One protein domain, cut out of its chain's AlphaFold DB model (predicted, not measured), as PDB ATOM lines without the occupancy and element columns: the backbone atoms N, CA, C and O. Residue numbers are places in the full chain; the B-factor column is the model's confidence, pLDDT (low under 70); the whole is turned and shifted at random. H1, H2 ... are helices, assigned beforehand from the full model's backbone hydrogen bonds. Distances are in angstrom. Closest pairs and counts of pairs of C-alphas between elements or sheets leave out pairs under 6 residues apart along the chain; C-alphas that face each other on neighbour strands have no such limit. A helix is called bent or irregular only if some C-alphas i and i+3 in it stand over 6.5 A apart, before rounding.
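This is residues 315 to 361, 388 to 488 and 568 to 630 of the 700 residues of an uncharacterized protein of Plasmodium gallinaceum (UniProt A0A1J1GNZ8). One long helix, H6, joins a larger lobe, made of H1 to H5 and H10, to a small head of H7, H8 and H9 at its far end. H10 packs side by side with H6, H4 packs on residues 440 to 451 of H6, and the hairpin of H1 and H2 covers H4 and the first residues of H5. The printed part has 211 residues with ten named helices, H1 to H10 in order along the chain, and no named strand; its class is all helix. It is elongated, 66 by 36 by 34 A, and only just compact, close to loose, with a radius of gyration of the C-alphas of 19.9 A.

H1 is residues 318 to 331, from C-alpha 318 at (137.363, 130.761, 147.609), and H2 is residues 336 to 355, 28.6 A long. H3 is residues 393 to 396, H4 residues 399 to 406 and H5 residues 413 to 428, 22.0 A long. H6, residues 435 to 467, is the longest at 47.7 A and ends at C-alpha 467 at (107.183, 100.179, 125.418). H7 is residues 470 to 484, irregular, with C-alphas 474 and 477 7.4 A apart. H8 is residues 568 to 575, only just irregular, with C-alphas 572 and 575 6.8 A apart. H9 is residues 577 to 588, and H10, residues 611 to 630, 28.2 A long, ends at C-alpha 630 at (137.166, 102.798, 151.701).

H5 and H6 are the hubs, touching four helices each. H6 and H10 touch at a shallow tilt of 21 degrees, opposite ways, with the closest C-alphas, Phe 456 and Leu 614, 4.9 A apart. H4 touches H6 at a steep tilt of 40 degrees, the closest C-alphas being Tyr 401 and Gly 444 at 3.6 A. H1 touches H4, with the C-alphas of Gly 329 and Ala 402 closest at 4.4 A. H1 and H2 form a hairpin at 29 degrees, closest at the C-alphas of Phe 318 and Glu 349, 6.0 A. H5 touches H3 with residues 419 to 426 alone, closest at the C-alphas of Ser 393 and Tyr 422, 5.3 A. H9 touches residues 458 to 466 of H6 alone, at 13 degrees, opposite ways, closest at the C-alphas of Lys 462 and Ser 577, 6.3 A. H6 and H7 only just touch, only at the corner, with 3 pairs of C-alphas within 8 A, the closest being Cys 465 and Leu 471 at 5.8 A. H7 touches H8, the C-alphas of Asn 476 and Leu 574 being closest at 6.9 A. Every O i to N i+4 pair is within hydrogen-bond range in H1, H2, H4, H5, H6, H9 and H10, against 8 of 11 in H7 and 2 of 4 in H8; H3 is too short for one.

The farthest C-alphas, Gly 361 and Asn 568, are 66.7 A apart. Residues 362 to 387 and 489 to 567 are not printed; the gaps are 11.9 A and 16.4 A between C-alphas. The long link, H9 to H10, includes residues 595 to 596, paired in parallel with 411 to 412. Mean pLDDT of the printed part is 78.3; residues 354 to 361, 388 to 392, 484 to 488, 568 to 575 and 593 to 609 are under 70.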
ATOM      1  N   ILE A 315     133.583 140.183 145.943       81.19
ATOM      2  CA  ILE A 315     134.490 140.376 147.090       81.19
ATOM      3  C   ILE A 315     134.778 139.040 147.804       81.19
ATOM      4  O   ILE A 315     135.788 138.889 148.488       81.19
ATOM      5  N   PHE A 316     133.901 138.045 147.640       82.44
ATOM      6  CA  PHE A 316     134.029 136.746 148.297       82.44
ATOM      7  C   PHE A 316     135.141 135.900 147.656       82.44
ATOM      8  O   PHE A 316     135.091 135.590 146.463       82.44
ATOM      9  N   ASP A 317     136.106 135.486 148.480       83.44
ATOM     10  CA  ASP A 317     137.194 134.578 148.114       83.44
ATOM     11  C   ASP A 317     136.766 133.097 148.151       83.44
ATOM     12  O   ASP A 317     135.718 132.726 148.689       83.44
ATOM     13  N   PHE A 318     137.616 132.208 147.629       85.06
ATOM     14  CA  PHE A 318     137.363 130.761 147.609       85.06
ATOM     15  C   PHE A 318     137.137 130.145 149.006       85.06
ATOM     16  O   PHE A 318     136.451 129.124 149.126       85.06
ATOM     17  N   TYR A 319     137.691 130.728 150.076       84.50
ATOM     18  CA  TYR A 319     137.431 130.263 151.437       84.50
ATOM     19  C   TYR A 319     135.997 130.588 151.877       84.50
ATOM     20  O   TYR A 319     135.271 129.682 152.300       84.50
ATOM     21  N   ASN A 320     135.574 131.848 151.748       86.06
ATOM     22  CA  ASN A 320     134.262 132.301 152.204       86.06
ATOM     23  C   ASN A 320     133.124 131.816 151.290       86.06
ATOM     24  O   ASN A 320     132.093 131.400 151.816       86.06
ATOM     25  N   LEU A 321     133.321 131.755 149.964       89.56
ATOM     26  CA  LEU A 321     132.364 131.158 149.014       89.56
ATOM     27  C   LEU A 321     132.012 129.714 149.398       89.56
ATOM     28  O   LEU A 321     130.847 129.366 149.571       89.56
ATOM     29  N   LYS A 322     133.039 128.880 149.590       90.38
ATOM     30  CA  LYS A 322     132.909 127.484 150.027       90.38
ATOM     31  C   LYS A 322     132.207 127.365 151.381       90.38
ATOM     32  O   LYS A 322     131.370 126.482 151.570       90.38
ATOM     33  N   LEU A 323     132.582 128.216 152.337       87.94
ATOM     34  CA  LEU A 323     132.048 128.178 153.695       87.94
ATOM     35  C   LEU A 323     130.569 128.597 153.721       87.94
ATOM     36  O   LEU A 323     129.790 127.974 154.440       87.94
ATOM     37  N   LEU A 324     130.173 129.560 152.881       90.44
ATOM     38  CA  LEU A 324     128.775 129.904 152.618       90.44
ATOM     39  C   LEU A 324     128.028 128.735 151.964       90.44
ATOM     40  O   LEU A 324     127.015 128.300 152.495       90.44
ATOM     41  N   PHE A 325     128.551 128.171 150.870       91.06
ATOM     42  CA  PHE A 325     127.920 127.065 150.137       91.06
ATOM     43  C   PHE A 325     127.616 125.861 151.041       91.06
ATOM     44  O   PHE A 325     126.491 125.360 151.076       91.06
ATOM     45  N   PHE A 326     128.596 125.454 151.855       90.25
ATOM     46  CA  PHE A 326     128.420 124.411 152.864       90.25
ATOM     47  C   PHE A 326     127.409 124.799 153.956       90.25
ATOM     48  O   PHE A 326     126.636 123.950 154.397       90.25
ATOM     49  N   PHE A 327     127.384 126.064 154.391       88.62
ATOM     50  CA  PHE A 327     126.426 126.545 155.388       88.62
ATOM     51  C   PHE A 327     124.982 126.480 154.873       88.62
ATOM     52  O   PHE A 327     124.130 125.901 155.544       88.62
ATOM     53  N   LEU A 328     124.716 127.005 153.672       88.00
ATOM     54  CA  LEU A 328     123.385 126.967 153.054       88.00
ATOM     55  C   LEU A 328     122.922 125.518 152.847       88.00
ATOM     56  O   LEU A 328     121.815 125.161 153.253       88.00
ATOM     57  N   GLY A 329     123.803 124.670 152.302       84.38
ATOM     58  CA  GLY A 329     123.555 123.238 152.122       84.38
ATOM     59  C   GLY A 329     123.276 122.497 153.434       84.38
ATOM     60  O   GLY A 329     122.403 121.635 153.475       84.38
ATOM     61  N   LYS A 330     123.952 122.854 154.538       84.12
ATOM     62  CA  LYS A 330     123.727 122.222 155.851       84.12
ATOM     63  C   LYS A 330     122.364 122.528 156.468       84.12
ATOM     64  O   LYS A 330     121.866 121.692 157.218       84.12
ATOM     65  N   PHE A 331     121.773 123.682 156.182       81.31
ATOM     66  CA  PHE A 331     120.493 124.074 156.778       81.31
ATOM     67  C   PHE A 331     119.302 123.976 155.812       81.31
ATOM     68  O   PHE A 331     118.197 124.338 156.203       81.31
ATOM     69  N   GLU A 332     119.514 123.490 154.581       78.44
ATOM     70  CA  GLU A 332     118.528 123.496 153.481       78.44
ATOM     71  C   GLU A 332     117.925 124.893 153.210       78.44
ATOM     72  O   GLU A 332     116.766 125.039 152.821       78.44
ATOM     73  N   LYS A 333     118.718 125.948 153.441       80.06
ATOM     74  CA  LYS A 333     118.300 127.347 153.284       80.06
ATOM     75  C   LYS A 333     118.989 127.958 152.073       80.06
ATOM     76  O   LYS A 333     119.986 128.664 152.207       80.06
ATOM     77  N   TYR A 334     118.465 127.659 150.896       74.50
ATOM     78  CA  TYR A 334     118.955 128.183 149.628       74.50
ATOM     79  C   TYR A 334     117.812 128.346 148.625       74.50
ATOM     80  O   TYR A 334     116.823 127.616 148.671       74.50
ATOM     81  N   ASP A 335     117.991 129.278 147.695       79.44
ATOM     82  CA  ASP A 335     117.253 129.344 146.437       79.44
ATOM     83  C   ASP A 335     118.184 129.009 145.258       79.44
ATOM     84  O   ASP A 335     119.409 128.934 145.399       79.44
ATOM     85  N   LEU A 336     117.584 128.783 144.087       78.50
ATOM     86  CA  LEU A 336     118.286 128.434 142.854       78.50
ATOM     87  C   LEU A 336     119.346 129.476 142.466       78.50
ATOM     88  O   LEU A 336     120.495 129.119 142.209       78.50
ATOM     89  N   GLY A 337     118.966 130.759 142.436       82.25
ATOM     90  CA  GLY A 337     119.834 131.842 141.969       82.25
ATOM     91  C   GLY A 337     121.066 132.022 142.854       82.25
ATOM     92  O   GLY A 337     122.173 132.218 142.353       82.25
ATOM     93  N   THR A 338     120.903 131.866 144.166       85.50
ATOM     94  CA  THR A 338     121.999 131.865 145.139       85.50
ATOM     95  C   THR A 338     122.945 130.685 144.903       85.50
ATOM     96  O   THR A 338     124.161 130.886 144.859       85.50
ATOM     97  N   LEU A 339     122.427 129.463 144.715       85.50
ATOM     98  CA  LEU A 339     123.268 128.289 144.443       85.50
ATOM     99  C   LEU A 339     124.042 128.422 143.132       85.50
ATOM    100  O   LEU A 339     125.235 128.114 143.103       85.50
ATOM    101  N   GLU A 340     123.397 128.900 142.069       84.12
ATOM    102  CA  GLU A 340     124.041 129.091 140.773       84.12
ATOM    103  C   GLU A 340     125.132 130.168 140.851       84.12
ATOM    104  O   GLU A 340     126.269 129.934 140.437       84.12
ATOM    105  N   LYS A 341     124.827 131.319 141.467       87.62
ATOM    106  CA  LYS A 341     125.764 132.437 141.635       87.62
ATOM    107  C   LYS A 341     126.974 132.055 142.487       87.62
ATOM    108  O   LYS A 341     128.100 132.399 142.127       87.62
ATOM    109  N   ILE A 342     126.778 131.300 143.573       89.25
ATOM    110  CA  ILE A 342     127.884 130.747 144.370       89.25
ATOM    111  C   ILE A 342     128.696 129.739 143.545       89.25
ATOM    112  O   ILE A 342     129.921 129.823 143.526       89.25
ATOM    113  N   SER A 343     128.041 128.815 142.837       87.81
ATOM    114  CA  SER A 343     128.722 127.769 142.057       87.81
ATOM    115  C   SER A 343     129.573 128.352 140.929       87.81
ATOM    116  O   SER A 343     130.723 127.947 140.759       87.81
ATOM    117  N   ARG A 344     129.051 129.359 140.216       87.62
ATOM    118  CA  ARG A 344     129.764 130.100 139.169       87.62
ATOM    119  C   ARG A 344     130.993 130.821 139.737       87.62
ATOM    120  O   ARG A 344     132.102 130.594 139.260       87.62
ATOM    121  N   ARG A 345     130.835 131.571 140.836       90.56
ATOM    122  CA  ARG A 345     131.956 132.229 141.535       90.56
ATOM    123  C   ARG A 345     133.004 131.227 142.045       90.56
ATOM    124  O   ARG A 345     134.194 131.517 141.976       90.56
ATOM    125  N   ILE A 346     132.605 130.041 142.519       90.38
ATOM    126  CA  ILE A 346     133.546 128.982 142.931       90.38
ATOM    127  C   ILE A 346     134.346 128.447 141.732       90.38
ATOM    128  O   ILE A 346     135.559 128.279 141.858       90.38
ATOM    129  N   ILE A 347     133.705 128.216 140.579       87.25
ATOM    130  CA  ILE A 347     134.378 127.823 139.327       87.25
ATOM    131  C   ILE A 347     135.394 128.895 138.901       87.25
ATOM    132  O   ILE A 347     136.566 128.575 138.702       87.25
ATOM    133  N   GLU A 348     134.983 130.167 138.865       87.81
ATOM    134  CA  GLU A 348     135.853 131.299 138.518       87.81
ATOM    135  C   GLU A 348     137.102 131.376 139.411       87.81
ATOM    136  O   GLU A 348     138.210 131.554 138.907       87.81
ATOM    137  N   GLU A 349     136.965 131.229 140.735       86.50
ATOM    138  CA  GLU A 349     138.127 131.245 141.635       86.50
ATOM    139  C   GLU A 349     139.031 130.015 141.448       86.50
ATOM    140  O   GLU A 349     140.256 130.153 141.456       86.50
ATOM    141  N   ILE A 350     138.473 128.821 141.204       84.75
ATOM    142  CA  ILE A 350     139.269 127.625 140.869       84.75
ATOM    143  C   ILE A 350     140.108 127.870 139.600       84.75
ATOM    144  O   ILE A 350     141.273 127.469 139.538       84.75
ATOM    145  N   GLU A 351     139.553 128.547 138.596       82.56
ATOM    146  CA  GLU A 351     140.221 128.815 137.316       82.56
ATOM    147  C   GLU A 351     141.237 129.960 137.387       82.56
ATOM    148  O   GLU A 351     142.341 129.830 136.843       82.56
ATOM    149  N   LYS A 352     140.959 131.023 138.153       80.88
ATOM    150  CA  LYS A 352     141.954 132.053 138.510       80.88
ATOM    151  C   LYS A 352     143.172 131.442 139.205       80.88
ATOM    152  O   LYS A 352     144.306 131.779 138.866       80.88
ATOM    153  N   ILE A 353     142.963 130.503 140.131       71.44
ATOM    154  CA  ILE A 353     144.061 129.837 140.848       71.44
ATOM    155  C   ILE A 353     144.879 128.923 139.917       71.44
ATOM    156  O   ILE A 353     146.108 128.900 140.016       71.44
ATOM    157  N   LYS A 354     144.233 128.202 138.987       68.88
ATOM    158  CA  LYS A 354     144.938 127.404 137.962       68.88
ATOM    159  C   LYS A 354     145.805 128.272 137.045       68.88
ATOM    160  O   LYS A 354     146.915 127.867 136.713       68.88
ATOM    161  N   THR A 355     145.293 129.428 136.620       60.62
ATOM    162  CA  THR A 355     145.932 130.285 135.606       60.62
ATOM    163  C   THR A 355     146.995 131.222 136.180       60.62
ATOM    164  O   THR A 355     148.019 131.435 135.535       60.62
ATOM    165  N   ASN A 356     146.812 131.744 137.398       51.94
ATOM    166  CA  ASN A 356     147.732 132.699 138.028       51.94
ATOM    167  C   ASN A 356     148.168 132.273 139.447       51.94
ATOM    168  O   ASN A 356     147.824 132.927 140.437       51.94
ATOM    169  N   PRO A 357     149.034 131.246 139.584       50.44
ATOM    170  CA  PRO A 357     149.503 130.742 140.883       50.44
ATOM    171  C   PRO A 357     150.373 131.725 141.695       50.44
ATOM    172  O   PRO A 357     150.827 131.379 142.786       50.44
ATOM    173  N   LYS A 358     150.622 132.945 141.193       46.38
ATOM    174  CA  LYS A 358     151.334 134.022 141.903       46.38
ATOM    175  C   LYS A 358     150.432 134.855 142.830       46.38
ATOM    176  O   LYS A 358     150.948 135.451 143.766       46.38
ATOM    177  N   LEU A 359     149.111 134.885 142.611       43.03
ATOM    178  CA  LEU A 359     148.186 135.785 143.331       43.03
ATOM    179  C   LEU A 359     147.854 135.361 144.776       43.03
ATOM    180  O   LEU A 359     147.227 136.114 145.511       43.03
ATOM    181  N   ILE A 360     148.304 134.184 145.218       44.00
ATOM    182  CA  ILE A 360     148.043 133.636 146.567       44.00
ATOM    183  C   ILE A 360     149.115 134.109 147.587       44.00
ATOM    184  O   ILE A 360     149.157 133.660 148.729       44.00
ATOM    185  N   GLY A 361     150.024 135.004 147.180       39.75
ATOM    186  CA  GLY A 361     151.305 135.228 147.858       39.75
ATOM    187  C   GLY A 361     151.303 136.002 149.184       39.75
ATOM    188  O   GLY A 361     152.207 135.770 149.982       39.75
ATOM    189  N   PHE A 388     153.059 125.560 140.652       33.78
ATOM    190  CA  PHE A 388     151.675 125.429 141.066       33.78
ATOM    191  C   PHE A 388     151.645 125.624 142.583       33.78
ATOM    192  O   PHE A 388     152.053 124.731 143.332       33.78
ATOM    193  N   MET A 389     151.142 126.774 143.041       36.16
ATOM    194  CA  MET A 389     150.598 126.884 144.396       36.16
ATOM    195  C   MET A 389     149.413 125.918 144.477       36.16
ATOM    196  O   MET A 389     148.294 126.245 144.088       36.16
ATOM    197  N   LYS A 390     149.683 124.672 144.876       50.53
ATOM    198  CA  LYS A 390     148.668 123.620 144.928       50.53
ATOM    199  C   LYS A 390     147.610 124.019 145.950       50.53
ATOM    200  O   LYS A 390     147.913 124.036 147.142       50.53
ATOM    201  N   ILE A 391     146.376 124.261 145.490       57.66
ATOM    202  CA  ILE A 391     145.213 124.306 146.383       57.66
ATOM    203  C   ILE A 391     145.261 123.033 147.222       57.66
ATOM    204  O   ILE A 391     145.404 121.926 146.692       57.66
ATOM    205  N   ASN A 392     145.195 123.191 148.539       69.81
ATOM    206  CA  ASN A 392     145.217 122.060 149.444       69.81
ATOM    207  C   ASN A 392     143.940 121.250 149.201       69.81
ATOM    208  O   ASN A 392     142.851 121.739 149.473       69.81
ATOM    209  N   SER A 393     144.041 120.024 148.685       76.00
ATOM    210  CA  SER A 393     142.866 119.236 148.275       76.00
ATOM    211  C   SER A 393     141.868 118.986 149.415       76.00
ATOM    212  O   SER A 393     140.677 118.803 149.168       76.00
ATOM    213  N   LYS A 394     142.322 119.091 150.674       82.88
ATOM    214  CA  LYS A 394     141.477 119.121 151.882       82.88
ATOM    215  C   LYS A 394     140.404 120.207 151.855       82.88
ATOM    216  O   LYS A 394     139.369 120.062 152.494       82.88
ATOM    217  N   GLU A 395     140.639 121.297 151.137       82.31
ATOM    218  CA  GLU A 395     139.689 122.392 151.010       82.31
ATOM    219  C   GLU A 395     138.441 122.026 150.213       82.31
ATOM    220  O   GLU A 395     137.425 122.681 150.394       82.31
ATOM    221  N   PHE A 396     138.471 120.986 149.380       87.88
ATOM    222  CA  PHE A 396     137.292 120.564 148.622       87.88
ATOM    223  C   PHE A 396     136.360 119.650 149.435       87.88
ATOM    224  O   PHE A 396     135.219 119.458 149.036       87.88
ATOM    225  N   LEU A 397     136.792 119.137 150.598       90.69
ATOM    226  CA  LEU A 397     136.088 118.095 151.368       90.69
ATOM    227  C   LEU A 397     134.637 118.428 151.753       90.69
ATOM    228  O   LEU A 397     133.816 117.523 151.850       90.69
ATOM    229  N   ILE A 398     134.308 119.705 151.961       90.25
ATOM    230  CA  ILE A 398     132.954 120.127 152.360       90.25
ATOM    231  C   ILE A 398     132.045 120.515 151.183       90.25
ATOM    232  O   ILE A 398     130.850 120.711 151.388       90.25
ATOM    233  N   LEU A 399     132.569 120.583 149.953       92.75
ATOM    234  CA  LEU A 399     131.776 120.908 148.762       92.75
ATOM    235  C   LEU A 399     130.830 119.764 148.326       92.75
ATOM    236  O   LEU A 399     129.659 120.070 148.094       92.75
ATOM    237  N   PRO A 400     131.233 118.468 148.284       94.44
ATOM    238  CA  PRO A 400     130.333 117.363 147.929       94.44
ATOM    239  C   PRO A 400     129.047 117.319 148.753       94.44
ATOM    240  O   PRO A 400     128.006 116.926 148.239       94.44
ATOM    241  N   TYR A 401     129.113 117.714 150.028       92.12
ATOM    242  CA  TYR A 401     127.970 117.702 150.939       92.12
ATOM    243  C   TYR A 401     126.860 118.660 150.488       92.12
ATOM    244  O   TYR A 401     125.702 118.259 150.397       92.12
ATOM    245  N   ALA A 402     127.224 119.903 150.152       90.56
ATOM    246  CA  ALA A 402     126.278 120.885 149.630       90.56
ATOM    247  C   ALA A 402     125.720 120.449 148.267       90.56
ATOM    248  O   ALA A 402     124.506 120.450 148.094       90.56
ATOM    249  N   ILE A 403     126.590 119.990 147.356       90.88
ATOM    250  CA  ILE A 403     126.205 119.521 146.011       90.88
ATOM    251  C   ILE A 403     125.212 118.352 146.098       90.88
ATOM    252  O   ILE A 403     124.201 118.349 145.406       90.88
ATOM    253  N   GLY A 404     125.470 117.360 146.957       88.31
ATOM    254  CA  GLY A 404     124.608 116.183 147.088       88.31
ATOM    255  C   GLY A 404     123.214 116.498 147.630       88.31
ATOM    256  O   GLY A 404     122.234 115.942 147.137       88.31
ATOM    257  N   ILE A 405     123.113 117.411 148.600       85.38
ATOM    258  CA  ILE A 405     121.823 117.847 149.156       85.38
ATOM    259  C   ILE A 405     121.091 118.775 148.171       85.38
ATOM    260  O   ILE A 405     119.887 118.620 147.969       85.38
ATOM    261  N   SER A 406     121.805 119.683 147.491       85.19
ATOM    262  CA  SER A 406     121.194 120.614 146.534       85.19
ATOM    263  C   SER A 406     120.775 119.972 145.215       85.19
ATOM    264  O   SER A 406     119.922 120.537 144.537       85.19
ATOM    265  N   MET A 407     121.343 118.823 144.836       85.31
ATOM    266  CA  MET A 407     121.226 118.228 143.495       85.31
ATOM    267  C   MET A 407     119.791 118.031 142.980       85.31
ATOM    268  O   MET A 407     119.578 118.131 141.777       85.31
ATOM    269  N   ASN A 408     118.801 117.799 143.848       77.56
ATOM    270  CA  ASN A 408     117.398 117.692 143.415       77.56
ATOM    271  C   ASN A 408     116.817 119.042 142.938       77.56
ATOM    272  O   ASN A 408     115.906 119.072 142.119       77.56
ATOM    273  N   THR A 409     117.368 120.157 143.427       76.81
ATOM    274  CA  THR A 409     116.988 121.538 143.075       76.81
ATOM    275  C   THR A 409     117.966 122.237 142.126       76.81
ATOM    276  O   THR A 409     117.556 123.120 141.385       76.81
ATOM    277  N   TYR A 410     119.254 121.889 142.163       80.81
ATOM    278  CA  TYR A 410     120.300 122.475 141.325       80.81
ATOM    279  C   TYR A 410     121.531 121.567 141.285       80.81
ATOM    280  O   TYR A 410     122.102 121.245 142.336       80.81
ATOM    281  N   PHE A 411     121.980 121.216 140.079       81.56
ATOM    282  CA  PHE A 411     123.203 120.447 139.863       81.56
ATOM    283  C   PHE A 411     124.050 121.021 138.723       81.56
ATOM    284  O   PHE A 411     123.564 121.248 137.612       81.56
ATOM    285  N   ASN A 412     125.336 121.217 139.015       82.00
ATOM    286  CA  ASN A 412     126.342 121.784 138.122       82.00
ATOM    287  C   ASN A 412     127.473 120.764 137.929       82.00
ATOM    288  O   ASN A 412     128.289 120.574 138.836       82.00
ATOM    289  N   ASN A 413     127.501 120.103 136.766       79.94
ATOM    290  CA  ASN A 413     128.462 119.034 136.473       79.94
ATOM    291  C   ASN A 413     129.922 119.529 136.547       79.94
ATOM    292  O   ASN A 413     130.740 118.929 137.240       79.94
ATOM    293  N   TYR A 414     130.219 120.691 135.955       81.94
ATOM    294  CA  TYR A 414     131.563 121.284 135.947       81.94
ATOM    295  C   TYR A 414     132.129 121.521 137.359       81.94
ATOM    296  O   TYR A 414     133.307 121.264 137.621       81.94
ATOM    297  N   LEU A 415     131.294 121.972 138.306       88.00
ATOM    298  CA  LEU A 415     131.726 122.158 139.694       88.00
ATOM    299  C   LEU A 415     132.092 120.820 140.356       88.00
ATOM    300  O   LEU A 415     133.143 120.717 140.997       88.00
ATOM    301  N   ILE A 416     131.245 119.794 140.217       88.88
ATOM    302  CA  ILE A 416     131.510 118.486 140.830       88.88
ATOM    303  C   ILE A 416     132.675 117.760 140.143       88.88
ATOM    304  O   ILE A 416     133.434 117.090 140.833       88.88
ATOM    305  N   GLU A 417     132.917 117.956 138.845       85.12
ATOM    306  CA  GLU A 417     134.111 117.457 138.142       85.12
ATOM    307  C   GLU A 417     135.413 117.986 138.760       85.12
ATOM    308  O   GLU A 417     136.308 117.205 139.100       85.12
ATOM    309  N   TYR A 418     135.513 119.303 138.974       86.56
ATOM    310  CA  TYR A 418     136.672 119.898 139.644       86.56
ATOM    311  C   TYR A 418     136.846 119.350 141.063       86.56
ATOM    312  O   TYR A 418     137.957 118.973 141.442       86.56
ATOM    313  N   VAL A 419     135.758 119.223 141.827       90.25
ATOM    314  CA  VAL A 419     135.780 118.593 143.154       90.25
ATOM    315  C   VAL A 419     136.268 117.135 143.064       90.25
ATOM    316  O   VAL A 419     137.192 116.769 143.790       90.25
ATOM    317  N   ASN A 420     135.742 116.327 142.138       91.00
ATOM    318  CA  ASN A 420     136.115 114.921 141.930       91.00
ATOM    319  C   ASN A 420     137.624 114.763 141.693       91.00
ATOM    320  O   ASN A 420     138.254 113.908 142.317       91.00
ATOM    321  N   ILE A 421     138.223 115.609 140.847       88.12
ATOM    322  CA  ILE A 421     139.667 115.587 140.556       88.12
ATOM    323  C   ILE A 421     140.490 115.803 141.838       88.12
ATOM    324  O   ILE A 421     141.417 115.035 142.117       88.12
ATOM    325  N   TYR A 422     140.148 116.805 142.655       88.50
ATOM    326  CA  TYR A 422     140.883 117.085 143.894       88.50
ATOM    327  C   TYR A 422     140.644 116.033 144.990       88.50
ATOM    328  O   TYR A 422     141.594 115.679 145.695       88.50
ATOM    329  N   ILE A 423     139.431 115.481 145.108       91.31
ATOM    330  CA  ILE A 423     139.107 114.405 146.062       91.31
ATOM    331  C   ILE A 423     139.821 113.096 145.693       91.31
ATOM    332  O   ILE A 423     140.454 112.478 146.549       91.31
ATOM    333  N   LEU A 424     139.802 112.689 144.421       90.06
ATOM    334  CA  LEU A 424     140.516 111.491 143.964       90.06
ATOM    335  C   LEU A 424     142.037 111.653 144.111       90.06
ATOM    336  O   LEU A 424     142.715 110.727 144.551       90.06
ATOM    337  N   SER A 425     142.573 112.848 143.841       87.12
ATOM    338  CA  SER A 425     143.986 113.176 144.082       87.12
ATOM    339  C   SER A 425     144.374 113.066 145.567       87.12
ATOM    340  O   SER A 425     145.419 112.501 145.899       87.12
ATOM    341  N   LEU A 426     143.513 113.528 146.483       89.12
ATOM    342  CA  LEU A 426     143.680 113.402 147.939       89.12
ATOM    343  C   LEU A 426     143.712 111.936 148.399       89.12
ATOM    344  O   LEU A 426     144.601 111.556 149.162       89.12
ATOM    345  N   ILE A 427     142.772 111.119 147.915       87.94
ATOM    346  CA  ILE A 427     142.670 109.688 148.243       87.94
ATOM    347  C   ILE A 427     143.902 108.934 147.726       87.94
ATOM    348  O   ILE A 427     144.569 108.237 148.492       87.94
ATOM    349  N   ASN A 428     144.261 109.136 146.454       86.38
ATOM    350  CA  ASN A 428     145.412 108.487 145.820       86.38
ATOM    351  C   ASN A 428     146.742 108.852 146.503       86.38
ATOM    352  O   ASN A 428     147.619 108.003 146.641       86.38
ATOM    353  N   SER A 429     146.887 110.095 146.975       83.06
ATOM    354  CA  SER A 429     148.075 110.553 147.715       83.06
ATOM    355  C   SER A 429     148.073 110.191 149.209       83.06
ATOM    356  O   SER A 429     149.022 110.532 149.915       83.06
ATOM    357  N   ARG A 430     147.037 109.487 149.699       82.44
ATOM    358  CA  ARG A 430     146.879 109.011 151.088       82.44
ATOM    359  C   ARG A 430     147.109 110.090 152.160       82.44
ATOM    360  O   ARG A 430     147.570 109.806 153.268       82.44
ATOM    361  N   VAL A 431     146.767 111.340 151.843       78.69
ATOM    362  CA  VAL A 431     146.956 112.490 152.735       78.69
ATOM    363  C   VAL A 431     146.057 112.366 153.972       78.69
ATOM    364  O   VAL A 431     144.833 112.297 153.859       78.69
ATOM    365  N   ASN A 432     146.654 112.387 155.171       79.00
ATOM    366  CA  ASN A 432     145.904 112.422 156.434       79.00
ATOM    367  C   ASN A 432     145.016 113.674 156.490       79.00
ATOM    368  O   ASN A 432     145.521 114.801 156.435       79.00
ATOM    369  N   CYS A 433     143.709 113.474 156.639       82.56
ATOM    370  CA  CYS A 433     142.690 114.520 156.681       82.56
ATOM    371  C   CYS A 433     142.001 114.570 158.042       82.56
ATOM    372  O   CYS A 433     142.045 113.607 158.800       82.56
ATOM    373  N   ASP A 434     141.343 115.692 158.330       84.50
ATOM    374  CA  ASP A 434     140.363 115.721 159.410       84.50
ATOM    375  C   ASP A 434     139.181 114.817 159.039       84.50
ATOM    376  O   ASP A 434     138.559 114.990 157.985       84.50
ATOM    377  N   ILE A 435     138.883 113.866 159.922       87.31
ATOM    378  CA  ILE A 435     137.801 112.902 159.754       87.31
ATOM    379  C   ILE A 435     136.436 113.594 159.660       87.31
ATOM    380  O   ILE A 435     135.581 113.115 158.925       87.31
ATOM    381  N   VAL A 436     136.225 114.749 160.309       86.19
ATOM    382  CA  VAL A 436     134.916 115.426 160.304       86.19
ATOM    383  C   VAL A 436     134.584 116.014 158.938       86.19
ATOM    384  O   VAL A 436     133.512 115.751 158.392       86.19
ATOM    385  N   ASN A 437     135.519 116.751 158.340       89.38
ATOM    386  CA  ASN A 437     135.369 117.225 156.966       89.38
ATOM    387  C   ASN A 437     135.296 116.053 155.965       89.38
ATOM    388  O   ASN A 437     134.551 116.130 154.989       89.38
ATOM    389  N   PHE A 438     136.005 114.943 156.212       91.88
ATOM    390  CA  PHE A 438     135.940 113.766 155.337       91.88
ATOM    391  C   PHE A 438     134.612 112.984 155.456       91.88
ATOM    392  O   PHE A 438     134.113 112.456 154.465       91.88
ATOM    393  N   THR A 439     133.966 112.972 156.623       90.25
ATOM    394  CA  THR A 439     132.610 112.422 156.793       90.25
ATOM    395  C   THR A 439     131.552 113.259 156.065       90.25
ATOM    396  O   THR A 439     130.641 112.690 155.466       90.25
ATOM    397  N   TYR A 440     131.694 114.590 156.021       91.38
ATOM    398  CA  TYR A 440     130.845 115.426 155.161       91.38
ATOM    399  C   TYR A 440     131.046 115.107 153.667       91.38
ATOM    400  O   TYR A 440     130.061 114.966 152.942       91.38
ATOM    401  N   CYS A 441     132.291 114.893 153.227       94.06
ATOM    402  CA  CYS A 441     132.603 114.423 151.871       94.06
ATOM    403  C   CYS A 441     131.869 113.108 151.536       94.06
ATOM    404  O   CYS A 441     131.238 113.003 150.483       94.06
ATOM    405  N   LEU A 442     131.905 112.125 152.445       94.56
ATOM    406  CA  LEU A 442     131.246 110.824 152.278       94.56
ATOM    407  C   LEU A 442     129.729 110.938 152.091       94.56
ATOM    408  O   LEU A 442     129.176 110.347 151.163       94.56
ATOM    409  N   ILE A 443     129.064 111.706 152.958       91.31
ATOM    410  CA  ILE A 443     127.611 111.915 152.894       91.31
ATOM    411  C   ILE A 443     127.230 112.624 151.589       91.31
ATOM    412  O   ILE A 443     126.261 112.233 150.941       91.31
ATOM    413  N   GLY A 444     128.030 113.598 151.147       92.06
ATOM    414  CA  GLY A 444     127.851 114.245 149.848       92.06
ATOM    415  C   GLY A 444     127.827 113.254 148.684       92.06
ATOM    416  O   GLY A 444     126.850 113.196 147.938       92.06
ATOM    417  N   TYR A 445     128.854 112.407 148.571       94.62
ATOM    418  CA  TYR A 445     128.911 111.396 147.509       94.62
ATOM    419  C   TYR A 445     127.819 110.327 147.610       94.62
ATOM    420  O   TYR A 445     127.333 109.870 146.575       94.62
ATOM    421  N   LYS A 446     127.376 109.974 148.825       92.44
ATOM    422  CA  LYS A 446     126.202 109.115 149.035       92.44
ATOM    423  C   LYS A 446     124.949 109.738 148.413       92.44
ATOM    424  O   LYS A 446     124.264 109.060 147.653       92.44
ATOM    425  N   TYR A 447     124.660 111.013 148.689       90.75
ATOM    426  CA  TYR A 447     123.504 111.693 148.095       90.75
ATOM    427  C   TYR A 447     123.614 111.808 146.571       90.75
ATOM    428  O   TYR A 447     122.667 111.434 145.886       90.75
ATOM    429  N   ILE A 448     124.768 112.222 146.027       91.50
ATOM    430  CA  ILE A 448     124.975 112.322 144.568       91.50
ATOM    431  C   ILE A 448     124.699 110.969 143.886       91.50
ATOM    432  O   ILE A 448     123.903 110.895 142.950       91.50
ATOM    433  N   MET A 449     125.282 109.879 144.400       92.12
ATOM    434  CA  MET A 449     125.040 108.519 143.903       92.12
ATOM    435  C   MET A 449     123.549 108.134 143.960       92.12
ATOM    436  O   MET A 449     123.026 107.563 143.003       92.12
ATOM    437  N   LEU A 450     122.854 108.429 145.063       90.19
ATOM    438  CA  LEU A 450     121.441 108.070 145.231       90.19
ATOM    439  C   LEU A 450     120.503 108.908 144.352       90.19
ATOM    440  O   LEU A 450     119.512 108.378 143.860       90.19
ATOM    441  N   ASN A 451     120.813 110.178 144.107       89.50
ATOM    442  CA  ASN A 451     120.025 111.029 143.215       89.50
ATOM    443  C   ASN A 451     120.122 110.538 141.761       89.50
ATOM    444  O   ASN A 451     119.093 110.381 141.105       89.50
ATOM    445  N   PHE A 452     121.324 110.184 141.279       89.75
ATOM    446  CA  PHE A 452     121.474 109.528 139.970       89.75
ATOM    447  C   PHE A 452     120.759 108.174 139.904       89.75
ATOM    448  O   PHE A 452     120.119 107.879 138.898       89.75
ATOM    449  N   PHE A 453     120.786 107.380 140.980       90.00
ATOM    450  CA  PHE A 453     120.040 106.120 141.061       90.00
ATOM    451  C   PHE A 453     118.518 106.307 140.918       90.00
ATOM    452  O   PHE A 453     117.858 105.526 140.225       90.00
ATOM    453  N   ILE A 454     117.965 107.336 141.570       89.00
ATOM    454  CA  ILE A 454     116.542 107.700 141.506       89.00
ATOM    455  C   ILE A 454     116.183 108.168 140.092       89.00
ATOM    456  O   ILE A 454     115.258 107.618 139.495       89.00
ATOM    457  N   LEU A 455     116.944 109.119 139.533       88.56
ATOM    458  CA  LEU A 455     116.768 109.619 138.164       88.56
ATOM    459  C   LEU A 455     116.768 108.469 137.151       88.56
ATOM    460  O   LEU A 455     115.806 108.306 136.403       88.56
ATOM    461  N   PHE A 456     117.804 107.628 137.183       89.62
ATOM    462  CA  PHE A 456     117.937 106.453 136.325       89.62
ATOM    463  C   PHE A 456     116.700 105.548 136.387       89.62
ATOM    464  O   PHE A 456     116.107 105.245 135.353       89.62
ATOM    465  N   ASN A 457     116.254 105.165 137.588       89.00
ATOM    466  CA  ASN A 457     115.112 104.261 137.741       89.00
ATOM    467  C   ASN A 457     113.770 104.899 137.329       89.00
ATOM    468  O   ASN A 457     112.906 104.187 136.815       89.00
ATOM    469  N   ILE A 458     113.591 106.216 137.489       88.31
ATOM    470  CA  ILE A 458     112.396 106.940 137.019       88.31
ATOM    471  C   ILE A 458     112.364 107.016 135.480       88.31
ATOM    472  O   ILE A 458     111.322 106.742 134.877       88.31
ATOM    473  N   PHE A 459     113.491 107.321 134.829       87.50
ATOM    474  CA  PHE A 459     113.584 107.353 133.362       87.50
ATOM    475  C   PHE A 459     113.434 105.950 132.758       87.50
ATOM    476  O   PHE A 459     112.592 105.746 131.883       87.50
ATOM    477  N   LEU A 460     114.134 104.953 133.308       87.44
ATOM    478  CA  LEU A 460     114.014 103.547 132.907       87.44
ATOM    479  C   LEU A 460     112.572 103.028 133.050       87.44
ATOM    480  O   LEU A 460     112.116 102.222 132.238       87.44
ATOM    481  N   PHE A 461     111.833 103.490 134.065       86.50
ATOM    482  CA  PHE A 461     110.412 103.181 134.218       86.50
ATOM    483  C   PHE A 461     109.554 103.846 133.133       86.50
ATOM    484  O   PHE A 461     108.742 103.160 132.514       86.50
ATOM    485  N   LYS A 462     109.760 105.140 132.840       86.31
ATOM    486  CA  LYS A 462     109.057 105.842 131.750       86.31
ATOM    487  C   LYS A 462     109.259 105.140 130.409       86.31
ATOM    488  O   LYS A 462     108.285 104.830 129.726       86.31
ATOM    489  N   GLU A 463     110.502 104.825 130.060       86.69
ATOM    490  CA  GLU A 463     110.852 104.146 128.810       86.69
ATOM    491  C   GLU A 463     110.236 102.739 128.710       86.69
ATOM    492  O   GLU A 463     109.752 102.344 127.646       86.69
ATOM    493  N   LYS A 464     110.179 101.992 129.822       86.06
ATOM    494  CA  LYS A 464     109.495 100.689 129.890       86.06
ATOM    495  C   LYS A 464     107.973 100.813 129.776       86.06
ATOM    496  O   LYS A 464     107.359  99.983 129.110       86.06
ATOM    497  N   CYS A 465     107.362 101.842 130.360       84.00
ATOM    498  CA  CYS A 465     105.920 102.097 130.267       84.00
ATOM    499  C   CYS A 465     105.484 102.558 128.867       84.00
ATOM    500  O   CYS A 465     104.418 102.151 128.407       84.00
ATOM    501  N   LEU A 466     106.321 103.326 128.158       81.94
ATOM    502  CA  LEU A 466     106.111 103.657 126.742       81.94
ATOM    503  C   LEU A 466     106.139 102.396 125.859       81.94
ATOM    504  O   LEU A 466     105.289 102.241 124.987       81.94
ATOM    505  N   LYS A 467     107.072 101.469 126.124       83.38
ATOM    506  CA  LYS A 467     107.183 100.179 125.418       83.38
ATOM    507  C   LYS A 467     106.086  99.173 125.811       83.38
ATOM    508  O   LYS A 467     105.723  98.326 125.002       83.38
ATOM    509  N   ASN A 468     105.549  99.240 127.033       82.81
ATOM    510  CA  ASN A 468     104.510  98.330 127.521       82.81
ATOM    511  C   ASN A 468     103.554  99.010 128.522       82.81
ATOM    512  O   ASN A 468     103.788  99.011 129.734       82.81
ATOM    513  N   LYS A 469     102.404  99.489 128.029       76.12
ATOM    514  CA  LYS A 469     101.363 100.134 128.851       76.12
ATOM    515  C   LYS A 469     100.791  99.236 129.963       76.12
ATOM    516  O   LYS A 469     100.375  99.754 130.996       76.12
ATOM    517  N   LYS A 470     100.818  97.898 129.828       78.31
ATOM    518  CA  LYS A 470     100.357  96.976 130.895       78.31
ATOM    519  C   LYS A 470     101.214  97.085 132.165       78.31
ATOM    520  O   LYS A 470     100.747  96.736 133.248       78.31
ATOM    521  N   LEU A 471     102.444  97.591 132.047       80.62
ATOM    522  CA  LEU A 471     103.358  97.775 133.170       80.62
ATOM    523  C   LEU A 471     102.867  98.870 134.134       80.62
ATOM    524  O   LEU A 471     103.006  98.695 135.339       80.62
ATOM    525  N   ILE A 472     102.185  99.916 133.644       77.88
ATOM    526  CA  ILE A 472     101.499 100.916 134.488       77.88
ATOM    527  C   ILE A 472     100.450 100.229 135.376       77.88
ATOM    528  O   ILE A 472     100.477 100.360 136.599       77.88
ATOM    529  N   ASN A 473      99.594  99.395 134.775       76.38
ATOM    530  CA  ASN A 473      98.514  98.703 135.485       76.38
ATOM    531  C   ASN A 473      99.015  97.791 136.620       76.38
ATOM    532  O   ASN A 473      98.345  97.704 137.649       76.38
ATOM    533  N   LYS A 474     100.213  97.190 136.498       82.94
ATOM    534  CA  LYS A 474     100.871  96.446 137.595       82.94
ATOM    535  C   LYS A 474     101.092  97.326 138.838       82.94
ATOM    536  O   LYS A 474     100.954  96.848 139.963       82.94
ATOM    537  N   TYR A 475     101.432  98.601 138.650       80.12
ATOM    538  CA  TYR A 475     101.788  99.523 139.734       80.12
ATOM    539  C   TYR A 475     100.655 100.453 140.183       80.12
ATOM    540  O   TYR A 475     100.773 101.060 141.247       80.12
ATOM    541  N   ASN A 476      99.527 100.503 139.468       78.00
ATOM    542  CA  ASN A 476      98.390 101.370 139.802       78.00
ATOM    543  C   ASN A 476      97.879 101.217 141.245       78.00
ATOM    544  O   ASN A 476      97.510 102.211 141.861       78.00
ATOM    545  N   ILE A 477      97.917 100.017 141.837       76.75
ATOM    546  CA  ILE A 477      97.548  99.818 143.254       76.75
ATOM    547  C   ILE A 477      98.514 100.558 144.197       76.75
ATOM    548  O   ILE A 477      98.097 101.117 145.212       76.75
ATOM    549  N   PHE A 478      99.806 100.595 143.866       80.38
ATOM    550  CA  PHE A 478     100.830 101.277 144.654       80.38
ATOM    551  C   PHE A 478     100.810 102.794 144.431       80.38
ATOM    552  O   PHE A 478     100.900 103.541 145.405       80.38
ATOM    553  N   PHE A 479     100.593 103.265 143.198       80.00
ATOM    554  CA  PHE A 479     100.406 104.694 142.920       80.00
ATOM    555  C   PHE A 479      99.125 105.241 143.576       80.00
ATOM    556  O   PHE A 479      99.185 106.266 144.255       80.00
ATOM    557  N   LYS A 480      98.001 104.503 143.535       76.38
ATOM    558  CA  LYS A 480      96.789 104.853 144.304       76.38
ATOM    559  C   LYS A 480      97.051 104.919 145.812       76.38
ATOM    560  O   LYS A 480      96.526 105.812 146.468       76.38
ATOM    561  N   LYS A 481      97.891 104.039 146.376       76.06
ATOM    562  CA  LYS A 481      98.324 104.130 147.788       76.06
ATOM    563  C   LYS A 481      99.188 105.369 148.061       76.06
ATOM    564  O   LYS A 481      98.992 106.012 149.089       76.06
ATOM    565  N   LEU A 482     100.099 105.739 147.156       74.06
ATOM    566  CA  LEU A 482     100.933 106.941 147.290       74.06
ATOM    567  C   LEU A 482     100.112 108.240 147.275       74.06
ATOM    568  O   LEU A 482     100.398 109.121 148.091       74.06
ATOM    569  N   ILE A 483      99.086 108.328 146.421       72.12
ATOM    570  CA  ILE A 483      98.151 109.465 146.345       72.12
ATOM    571  C   ILE A 483      97.211 109.474 147.564       72.12
ATOM    572  O   ILE A 483      97.178 110.442 148.326       72.12
ATOM    573  N   ASN A 484      96.501 108.370 147.833       64.62
ATOM    574  CA  ASN A 484      95.513 108.304 148.921       64.62
ATOM    575  C   ASN A 484      96.110 108.510 150.319       64.62
ATOM    576  O   ASN A 484      95.412 108.979 151.219       64.62
ATOM    577  N   ASN A 485      97.402 108.218 150.515       52.69
ATOM    578  CA  ASN A 485      98.087 108.460 151.784       52.69
ATOM    579  C   ASN A 485      98.038 109.932 152.250       52.69
ATOM    580  O   ASN A 485      98.199 110.168 153.445       52.69
ATOM    581  N   VAL A 486      97.746 110.891 151.363       47.91
ATOM    582  CA  VAL A 486      97.579 112.322 151.687       47.91
ATOM    583  C   VAL A 486      96.250 112.625 152.414       47.91
ATOM    584  O   VAL A 486      96.166 113.609 153.148       47.91
ATOM    585  N   LYS A 487      95.199 111.796 152.266       40.22
ATOM    586  CA  LYS A 487      93.831 112.130 152.731       40.22
ATOM    587  C   LYS A 487      93.473 111.699 154.160       40.22
ATOM    588  O   LYS A 487      92.605 112.325 154.771       40.22
ATOM    589  N   ASN A 488      94.149 110.701 154.738       36.25
ATOM    590  CA  ASN A 488      93.809 110.178 156.077       36.25
ATOM    591  C   ASN A 488      93.969 111.200 157.225       36.25
ATOM    592  O   ASN A 488      93.521 110.924 158.331       36.25
ATOM    593  N   ASN A 568      89.448 113.574 141.668       44.50
ATOM    594  CA  ASN A 568      88.915 112.661 140.654       44.50
ATOM    595  C   ASN A 568      89.806 112.661 139.394       44.50
ATOM    596  O   ASN A 568      90.191 111.591 138.924       44.50
ATOM    597  N   SER A 569      90.268 113.835 138.944       50.06
ATOM    598  CA  SER A 569      91.159 113.934 137.779       50.06
ATOM    599  C   SER A 569      92.552 113.340 138.036       50.06
ATOM    600  O   SER A 569      93.177 112.796 137.127       50.06
ATOM    601  N   GLU A 570      93.040 113.367 139.281       51.78
ATOM    602  CA  GLU A 570      94.286 112.688 139.675       51.78
ATOM    603  C   GLU A 570      94.158 111.154 139.619       51.78
ATOM    604  O   GLU A 570      95.133 110.457 139.342       51.78
ATOM    605  N   MET A 571      92.958 110.609 139.849       53.03
ATOM    606  CA  MET A 571      92.687 109.168 139.764       53.03
ATOM    607  C   MET A 571      92.512 108.670 138.326       53.03
ATOM    608  O   MET A 571      92.916 107.546 138.023       53.03
ATOM    609  N   GLU A 572      91.913 109.483 137.457       54.81
ATOM    610  CA  GLU A 572      91.679 109.181 136.037       54.81
ATOM    611  C   GLU A 572      92.998 109.190 135.237       54.81
ATOM    612  O   GLU A 572      93.271 108.283 134.440       54.81
ATOM    613  N   ASN A 573      93.886 110.144 135.541       60.59
ATOM    614  CA  ASN A 573      95.188 110.307 134.883       60.59
ATOM    615  C   ASN A 573      96.246 109.247 135.258       60.59
ATOM    616  O   ASN A 573      97.324 109.221 134.667       60.59
ATOM    617  N   LEU A 574      95.945 108.301 136.156       63.16
ATOM    618  CA  LEU A 574      96.812 107.142 136.448       63.16
ATOM    619  C   LEU A 574      96.965 106.153 135.276       63.16
ATOM    620  O   LEU A 574      97.682 105.161 135.388       63.16
ATOM    621  N   SER A 575      96.293 106.399 134.152       63.09
ATOM    622  CA  SER A 575      96.531 105.701 132.888       63.09
ATOM    623  C   SER A 575      97.694 106.294 132.069       63.09
ATOM    624  O   SER A 575      98.218 105.603 131.191       63.09
ATOM    625  N   ASP A 576      98.141 107.524 132.361       76.31
ATOM    626  CA  ASP A 576      99.222 108.194 131.631       76.31
ATOM    627  C   ASP A 576     100.609 108.023 132.282       76.31
ATOM    628  O   ASP A 576     100.858 108.296 133.458       76.31
ATOM    629  N   SER A 577     101.560 107.635 131.433       75.38
ATOM    630  CA  SER A 577     102.988 107.563 131.733       75.38
ATOM    631  C   SER A 577     103.632 108.909 132.094       75.38
ATOM    632  O   SER A 577     104.556 108.917 132.908       75.38
ATOM    633  N   ASN A 578     103.191 110.037 131.518       78.88
ATOM    634  CA  ASN A 578     103.778 111.348 131.813       78.88
ATOM    635  C   ASN A 578     103.273 111.899 133.149       78.88
ATOM    636  O   ASN A 578     104.085 112.393 133.927       78.88
ATOM    637  N   TYR A 579     101.987 111.731 133.465       81.62
ATOM    638  CA  TYR A 579     101.430 112.028 134.784       81.62
ATOM    639  C   TYR A 579     102.182 111.279 135.894       81.62
ATOM    640  O   TYR A 579     102.681 111.907 136.827       81.62
ATOM    641  N   ILE A 580     102.368 109.958 135.764       79.38
ATOM    642  CA  ILE A 580     103.107 109.158 136.760       79.38
ATOM    643  C   ILE A 580     104.589 109.561 136.843       79.38
ATOM    644  O   ILE A 580     105.148 109.617 137.938       79.38
ATOM    645  N   PHE A 581     105.233 109.874 135.715       82.44
ATOM    646  CA  PHE A 581     106.616 110.365 135.686       82.44
ATOM    647  C   PHE A 581     106.761 111.702 136.430       82.44
ATOM    648  O   PHE A 581     107.611 111.820 137.311       82.44
ATOM    649  N   ASN A 582     105.885 112.672 136.152       81.94
ATOM    650  CA  ASN A 582     105.875 113.973 136.824       81.94
ATOM    651  C   ASN A 582     105.536 113.836 138.320       81.94
ATOM    652  O   ASN A 582     106.177 114.466 139.157       81.94
ATOM    653  N   MET A 583     104.588 112.961 138.678       83.38
ATOM    654  CA  MET A 583     104.270 112.630 140.071       83.38
ATOM    655  C   MET A 583     105.496 112.073 140.812       83.38
ATOM    656  O   MET A 583     105.785 112.514 141.921       83.38
ATOM    657  N   LEU A 584     106.246 111.140 140.210       82.69
ATOM    658  CA  LEU A 584     107.458 110.583 140.821       82.69
ATOM    659  C   LEU A 584     108.557 111.642 141.000       82.69
ATOM    660  O   LEU A 584     109.173 111.691 142.062       82.69
ATOM    661  N   LEU A 585     108.776 112.519 140.015       83.56
ATOM    662  CA  LEU A 585     109.725 113.633 140.144       83.56
ATOM    663  C   LEU A 585     109.329 114.587 141.284       83.56
ATOM    664  O   LEU A 585     110.177 114.946 142.101       83.56
ATOM    665  N   ASN A 586     108.039 114.917 141.399       82.25
ATOM    666  CA  ASN A 586     107.505 115.768 142.466       82.25
ATOM    667  C   ASN A 586     107.646 115.133 143.861       82.25
ATOM    668  O   ASN A 586     108.024 115.821 144.808       82.25
ATOM    669  N   GLU A 587     107.405 113.824 143.999       80.75
ATOM    670  CA  GLU A 587     107.584 113.083 145.262       80.75
ATOM    671  C   GLU A 587     109.044 113.107 145.750       80.75
ATOM    672  O   GLU A 587     109.291 113.236 146.950       80.75
ATOM    673  N   PHE A 588     110.017 113.042 144.831       79.50
ATOM    674  CA  PHE A 588     111.444 113.189 145.146       79.50
ATOM    675  C   PHE A 588     111.938 114.652 145.165       79.50
ATOM    676  O   PHE A 588     113.074 114.899 145.568       79.50
ATOM    677  N   GLN A 589     111.084 115.622 144.813       79.25
ATOM    678  CA  GLN A 589     111.389 117.059 144.702       79.25
ATOM    679  C   GLN A 589     112.503 117.375 143.683       79.25
ATOM    680  O   GLN A 589     113.332 118.254 143.912       79.25
ATOM    681  N   ILE A 590     112.519 116.642 142.564       80.50
ATOM    682  CA  ILE A 590     113.506 116.749 141.480       80.50
ATOM    683  C   ILE A 590     113.032 117.752 140.420       80.50
ATOM    684  O   ILE A 590     112.016 117.515 139.768       80.50
ATOM    685  N   ASN A 591     113.810 118.810 140.173       75.00
ATOM    686  CA  ASN A 591     113.621 119.683 139.014       75.00
ATOM    687  C   ASN A 591     114.605 119.340 137.882       75.00
ATOM    688  O   ASN A 591     115.793 119.653 137.957       75.00
ATOM    689  N   LEU A 592     114.101 118.725 136.808       72.44
ATOM    690  CA  LEU A 592     114.920 118.309 135.662       72.44
ATOM    691  C   LEU A 592     115.531 119.478 134.877       72.44
ATOM    692  O   LEU A 592     116.610 119.316 134.317       72.44
ATOM    693  N   GLU A 593     114.886 120.646 134.851       64.25
ATOM    694  CA  GLU A 593     115.363 121.816 134.093       64.25
ATOM    695  C   GLU A 593     116.651 122.414 134.681       64.25
ATOM    696  O   GLU A 593     117.389 123.121 133.997       64.25
ATOM    697  N   GLN A 594     116.929 122.124 135.954       61.28
ATOM    698  CA  GLN A 594     118.031 122.695 136.740       61.28
ATOM    699  C   GLN A 594     119.120 121.653 137.064       61.28
ATOM    700  O   GLN A 594     120.050 121.916 137.833       61.28
ATOM    701  N   ILE A 595     119.036 120.475 136.432       63.66
ATOM    702  CA  ILE A 595     120.058 119.426 136.464       63.66
ATOM    703  C   ILE A 595     120.826 119.480 135.140       63.66
ATOM    704  O   ILE A 595     120.462 118.848 134.148       63.66
ATOM    705  N   SER A 596     121.902 120.268 135.137       58.47
ATOM    706  CA  SER A 596     122.828 120.358 134.006       58.47
ATOM    707  C   SER A 596     123.844 119.212 134.065       58.47
ATOM    708  O   SER A 596     124.688 119.164 134.962       58.47
ATOM    709  N   LEU A 597     123.748 118.277 133.118       56.34
ATOM    710  CA  LEU A 597     124.718 117.209 132.875       56.34
ATOM    711  C   LEU A 597     125.304 117.431 131.483       56.34
ATOM    712  O   LEU A 597     124.558 117.598 130.520       56.34
ATOM    713  N   VAL A 598     126.629 117.411 131.370       50.44
ATOM    714  CA  VAL A 598     127.309 117.483 130.075       50.44
ATOM    715  C   VAL A 598     127.833 116.090 129.760       50.44
ATOM    716  O   VAL A 598     128.557 115.498 130.560       50.44
ATOM    717  N   ASP A 599     127.416 115.543 128.620       43.03
ATOM    718  CA  ASP A 599     127.851 114.222 128.168       43.03
ATOM    719  C   ASP A 599     129.205 114.377 127.463       43.03
ATOM    720  O   ASP A 599     129.290 115.003 126.408       43.03
ATOM    721  N   PHE A 600     130.277 113.865 128.077       45.84
ATOM    722  CA  PHE A 600     131.668 114.205 127.731       45.84
ATOM    723  C   PHE A 600     132.068 113.915 126.275       45.84
ATOM    724  O   PHE A 600     133.025 114.506 125.779       45.84
ATOM    725  N   ASP A 601     131.329 113.048 125.583       42.94
ATOM    726  CA  ASP A 601     131.563 112.712 124.179       42.94
ATOM    727  C   ASP A 601     131.078 113.811 123.200       42.94
ATOM    728  O   ASP A 601     131.398 113.742 122.010       42.94
ATOM    729  N   LYS A 602     130.285 114.811 123.640       37.91
ATOM    730  CA  LYS A 602     129.711 115.863 122.768       37.91
ATOM    731  C   LYS A 602     129.575 117.234 123.448       37.91
ATOM    732  O   LYS A 602     128.939 117.370 124.486       37.91
ATOM    733  N   ASN A 603     130.030 118.290 122.763       32.84
ATOM    734  CA  ASN A 603     129.915 119.707 123.166       32.84
ATOM    735  C   ASN A 603     128.474 120.277 123.082       32.84
ATOM    736  O   ASN A 603     128.255 121.372 122.568       32.84
ATOM    737  N   SER A 604     127.466 119.535 123.544       34.84
ATOM    738  CA  SER A 604     126.047 119.901 123.472       34.84
ATOM    739  C   SER A 604     125.472 120.149 124.869       34.84
ATOM    740  O   SER A 604     125.174 119.197 125.587       34.84
ATOM    741  N   PHE A 605     125.243 121.417 125.223       38.19
ATOM    742  CA  PHE A 605     124.614 121.828 126.492       38.19
ATOM    743  C   PHE A 605     123.135 121.411 126.636       38.19
ATOM    744  O   PHE A 605     122.561 121.551 127.712       38.19
ATOM    745  N   TYR A 606     122.518 120.898 125.567       36.28
ATOM    746  CA  TYR A 606     121.113 120.501 125.529       36.28
ATOM    747  C   TYR A 606     120.972 119.059 125.030       36.28
ATOM    748  O   TYR A 606     120.905 118.813 123.825       36.28
ATOM    749  N   GLN A 607     120.880 118.102 125.953       48.34
ATOM    750  CA  GLN A 607     120.378 116.758 125.664       48.34
ATOM    751  C   GLN A 607     119.248 116.405 126.632       48.34
ATOM    752  O   GLN A 607     119.330 116.666 127.829       48.34
ATOM    753  N   LYS A 608     118.186 115.783 126.112       56.91
ATOM    754  CA  LYS A 608     117.176 115.117 126.943       56.91
ATOM    755  C   LYS A 608     117.760 113.768 127.354       56.91
ATOM    756  O   LYS A 608     117.840 112.880 126.512       56.91
ATOM    757  N   TYR A 609     118.189 113.648 128.607       68.81
ATOM    758  CA  TYR A 609     118.866 112.448 129.105       68.81
ATOM    759  C   TYR A 609     118.001 111.192 128.927       68.81
ATOM    760  O   TYR A 609     116.790 111.241 129.151       68.81
ATOM    761  N   ASN A 610     118.618 110.068 128.562       78.25
ATOM    762  CA  ASN A 610     117.971 108.752 128.575       78.25
ATOM    763  C   ASN A 610     118.396 107.928 129.805       78.25
ATOM    764  O   ASN A 610     119.282 108.337 130.565       78.25
ATOM    765  N   SER A 611     117.781 106.760 130.022       84.38
ATOM    766  CA  SER A 611     118.170 105.906 131.149       84.38
ATOM    767  C   SER A 611     119.629 105.444 131.075       84.38
ATOM    768  O   SER A 611     120.289 105.410 132.107       84.38
ATOM    769  N   ASP A 612     120.162 105.161 129.883       84.50
ATOM    770  CA  ASP A 612     121.532 104.646 129.713       84.50
ATOM    771  C   ASP A 612     122.601 105.667 130.156       84.50
ATOM    772  O   ASP A 612     123.577 105.317 130.823       84.50
ATOM    773  N   GLN A 613     122.416 106.951 129.828       83.44
ATOM    774  CA  GLN A 613     123.279 108.042 130.299       83.44
ATOM    775  C   GLN A 613     123.214 108.175 131.825       83.44
ATOM    776  O   GLN A 613     124.247 108.292 132.489       83.44
ATOM    777  N   LEU A 614     122.014 108.104 132.405       86.62
ATOM    778  CA  LEU A 614     121.828 108.179 133.856       86.62
ATOM    779  C   LEU A 614     122.412 106.949 134.580       86.62
ATOM    780  O   LEU A 614     122.935 107.099 135.686       86.62
ATOM    781  N   GLU A 615     122.420 105.768 133.952       88.12
ATOM    782  CA  GLU A 615     123.120 104.580 134.459       88.12
ATOM    783  C   GLU A 615     124.641 104.784 134.473       88.12
ATOM    784  O   GLU A 615     125.279 104.532 135.498       88.12
ATOM    785  N   LYS A 616     125.229 105.321 133.389       88.06
ATOM    786  CA  LYS A 616     126.661 105.682 133.347       88.06
ATOM    787  C   LYS A 616     127.032 106.630 134.494       88.06
ATOM    788  O   LYS A 616     128.007 106.370 135.203       88.06
ATOM    789  N   PHE A 617     126.246 107.689 134.721       87.50
ATOM    790  CA  PHE A 617     126.470 108.613 135.841       87.50
ATOM    791  C   PHE A 617     126.309 107.924 137.205       87.50
ATOM    792  O   PHE A 617     127.166 108.099 138.074       87.50
ATOM    793  N   TYR A 618     125.276 107.095 137.398       90.19
ATOM    794  CA  TYR A 618     125.105 106.313 138.628       90.19
ATOM    795  C   TYR A 618     126.323 105.419 138.910       90.19
ATOM    796  O   TYR A 618     126.871 105.466 140.012       90.19
ATOM    797  N   LEU A 619     126.793 104.651 137.924       90.25
ATOM    798  CA  LEU A 619     127.946 103.757 138.066       90.25
ATOM    799  C   LEU A 619     129.253 104.529 138.315       90.25
ATOM    800  O   LEU A 619     130.056 104.125 139.160       90.25
ATOM    801  N   TYR A 620     129.451 105.672 137.652       91.06
ATOM    802  CA  TYR A 620     130.581 106.572 137.899       91.06
ATOM    803  C   TYR A 620     130.591 107.090 139.348       91.06
ATOM    804  O   TYR A 620     131.589 106.931 140.059       91.06
ATOM    805  N   TYR A 621     129.468 107.629 139.833       92.44
ATOM    806  CA  TYR A 621     129.376 108.148 141.199       92.44
ATOM    807  C   TYR A 621     129.351 107.047 142.269       92.44
ATOM    808  O   TYR A 621     129.910 107.261 143.343       92.44
ATOM    809  N   LYS A 622     128.841 105.843 141.972       92.75
ATOM    810  CA  LYS A 622     129.001 104.635 142.805       92.75
ATOM    811  C   LYS A 622     130.483 104.269 142.969       92.75
ATOM    812  O   LYS A 622     130.943 104.016 144.080       92.75
ATOM    813  N   ASN A 623     131.259 104.313 141.884       93.38
ATOM    814  CA  ASN A 623     132.697 104.033 141.916       93.38
ATOM    815  C   ASN A 623     133.502 105.103 142.674       93.38
ATOM    816  O   ASN A 623     134.479 104.763 143.346       93.38
ATOM    817  N   ILE A 624     133.102 106.379 142.615       94.12
ATOM    818  CA  ILE A 624     133.693 107.425 143.468       94.12
ATOM    819  C   ILE A 624     133.284 107.216 144.927       94.12
ATOM    820  O   ILE A 624     134.164 107.184 145.785       94.12
ATOM    821  N   PHE A 625     131.996 106.997 145.216       94.81
ATOM    822  CA  PHE A 625     131.499 106.730 146.568       94.81
ATOM    823  C   PHE A 625     132.266 105.581 147.233       94.81
ATOM    824  O   PHE A 625     132.774 105.770 148.333       94.81
ATOM    825  N   ASN A 626     132.466 104.453 146.544       93.56
ATOM    826  CA  ASN A 626     133.241 103.321 147.061       93.56
ATOM    827  C   ASN A 626     134.701 103.699 147.397       93.56
ATOM    828  O   ASN A 626     135.231 103.283 148.425       93.56
ATOM    829  N   LYS A 627     135.356 104.535 146.577       94.88
ATOM    830  CA  LYS A 627     136.713 105.043 146.870       94.88
ATOM    831  C   LYS A 627     136.732 105.966 148.092       94.88
ATOM    832  O   LYS A 627     137.653 105.870 148.899       94.88
ATOM    833  N   VAL A 628     135.729 106.835 148.244       95.06
ATOM    834  CA  VAL A 628     135.582 107.703 149.425       95.06
ATOM    835  C   VAL A 628     135.291 106.867 150.676       95.06
ATOM    836  O   VAL A 628     135.950 107.061 151.690       95.06
ATOM    837  N   TYR A 629     134.386 105.890 150.592       93.88
ATOM    838  CA  TYR A 629     133.999 104.976 151.672       93.88
ATOM    839  C   TYR A 629     135.194 104.174 152.208       93.88
ATOM    840  O   TYR A 629     135.508 104.241 153.396       93.88
ATOM    841  N   ASN A 630     135.958 103.534 151.319       92.12
ATOM    842  CA  ASN A 630     137.166 102.798 151.701       92.12
ATOM    843  C   ASN A 630     138.245 103.732 152.287       92.12
ATOM    844  O   ASN A 630     139.016 103.330 153.159       92.12
TER     845      ASN A 630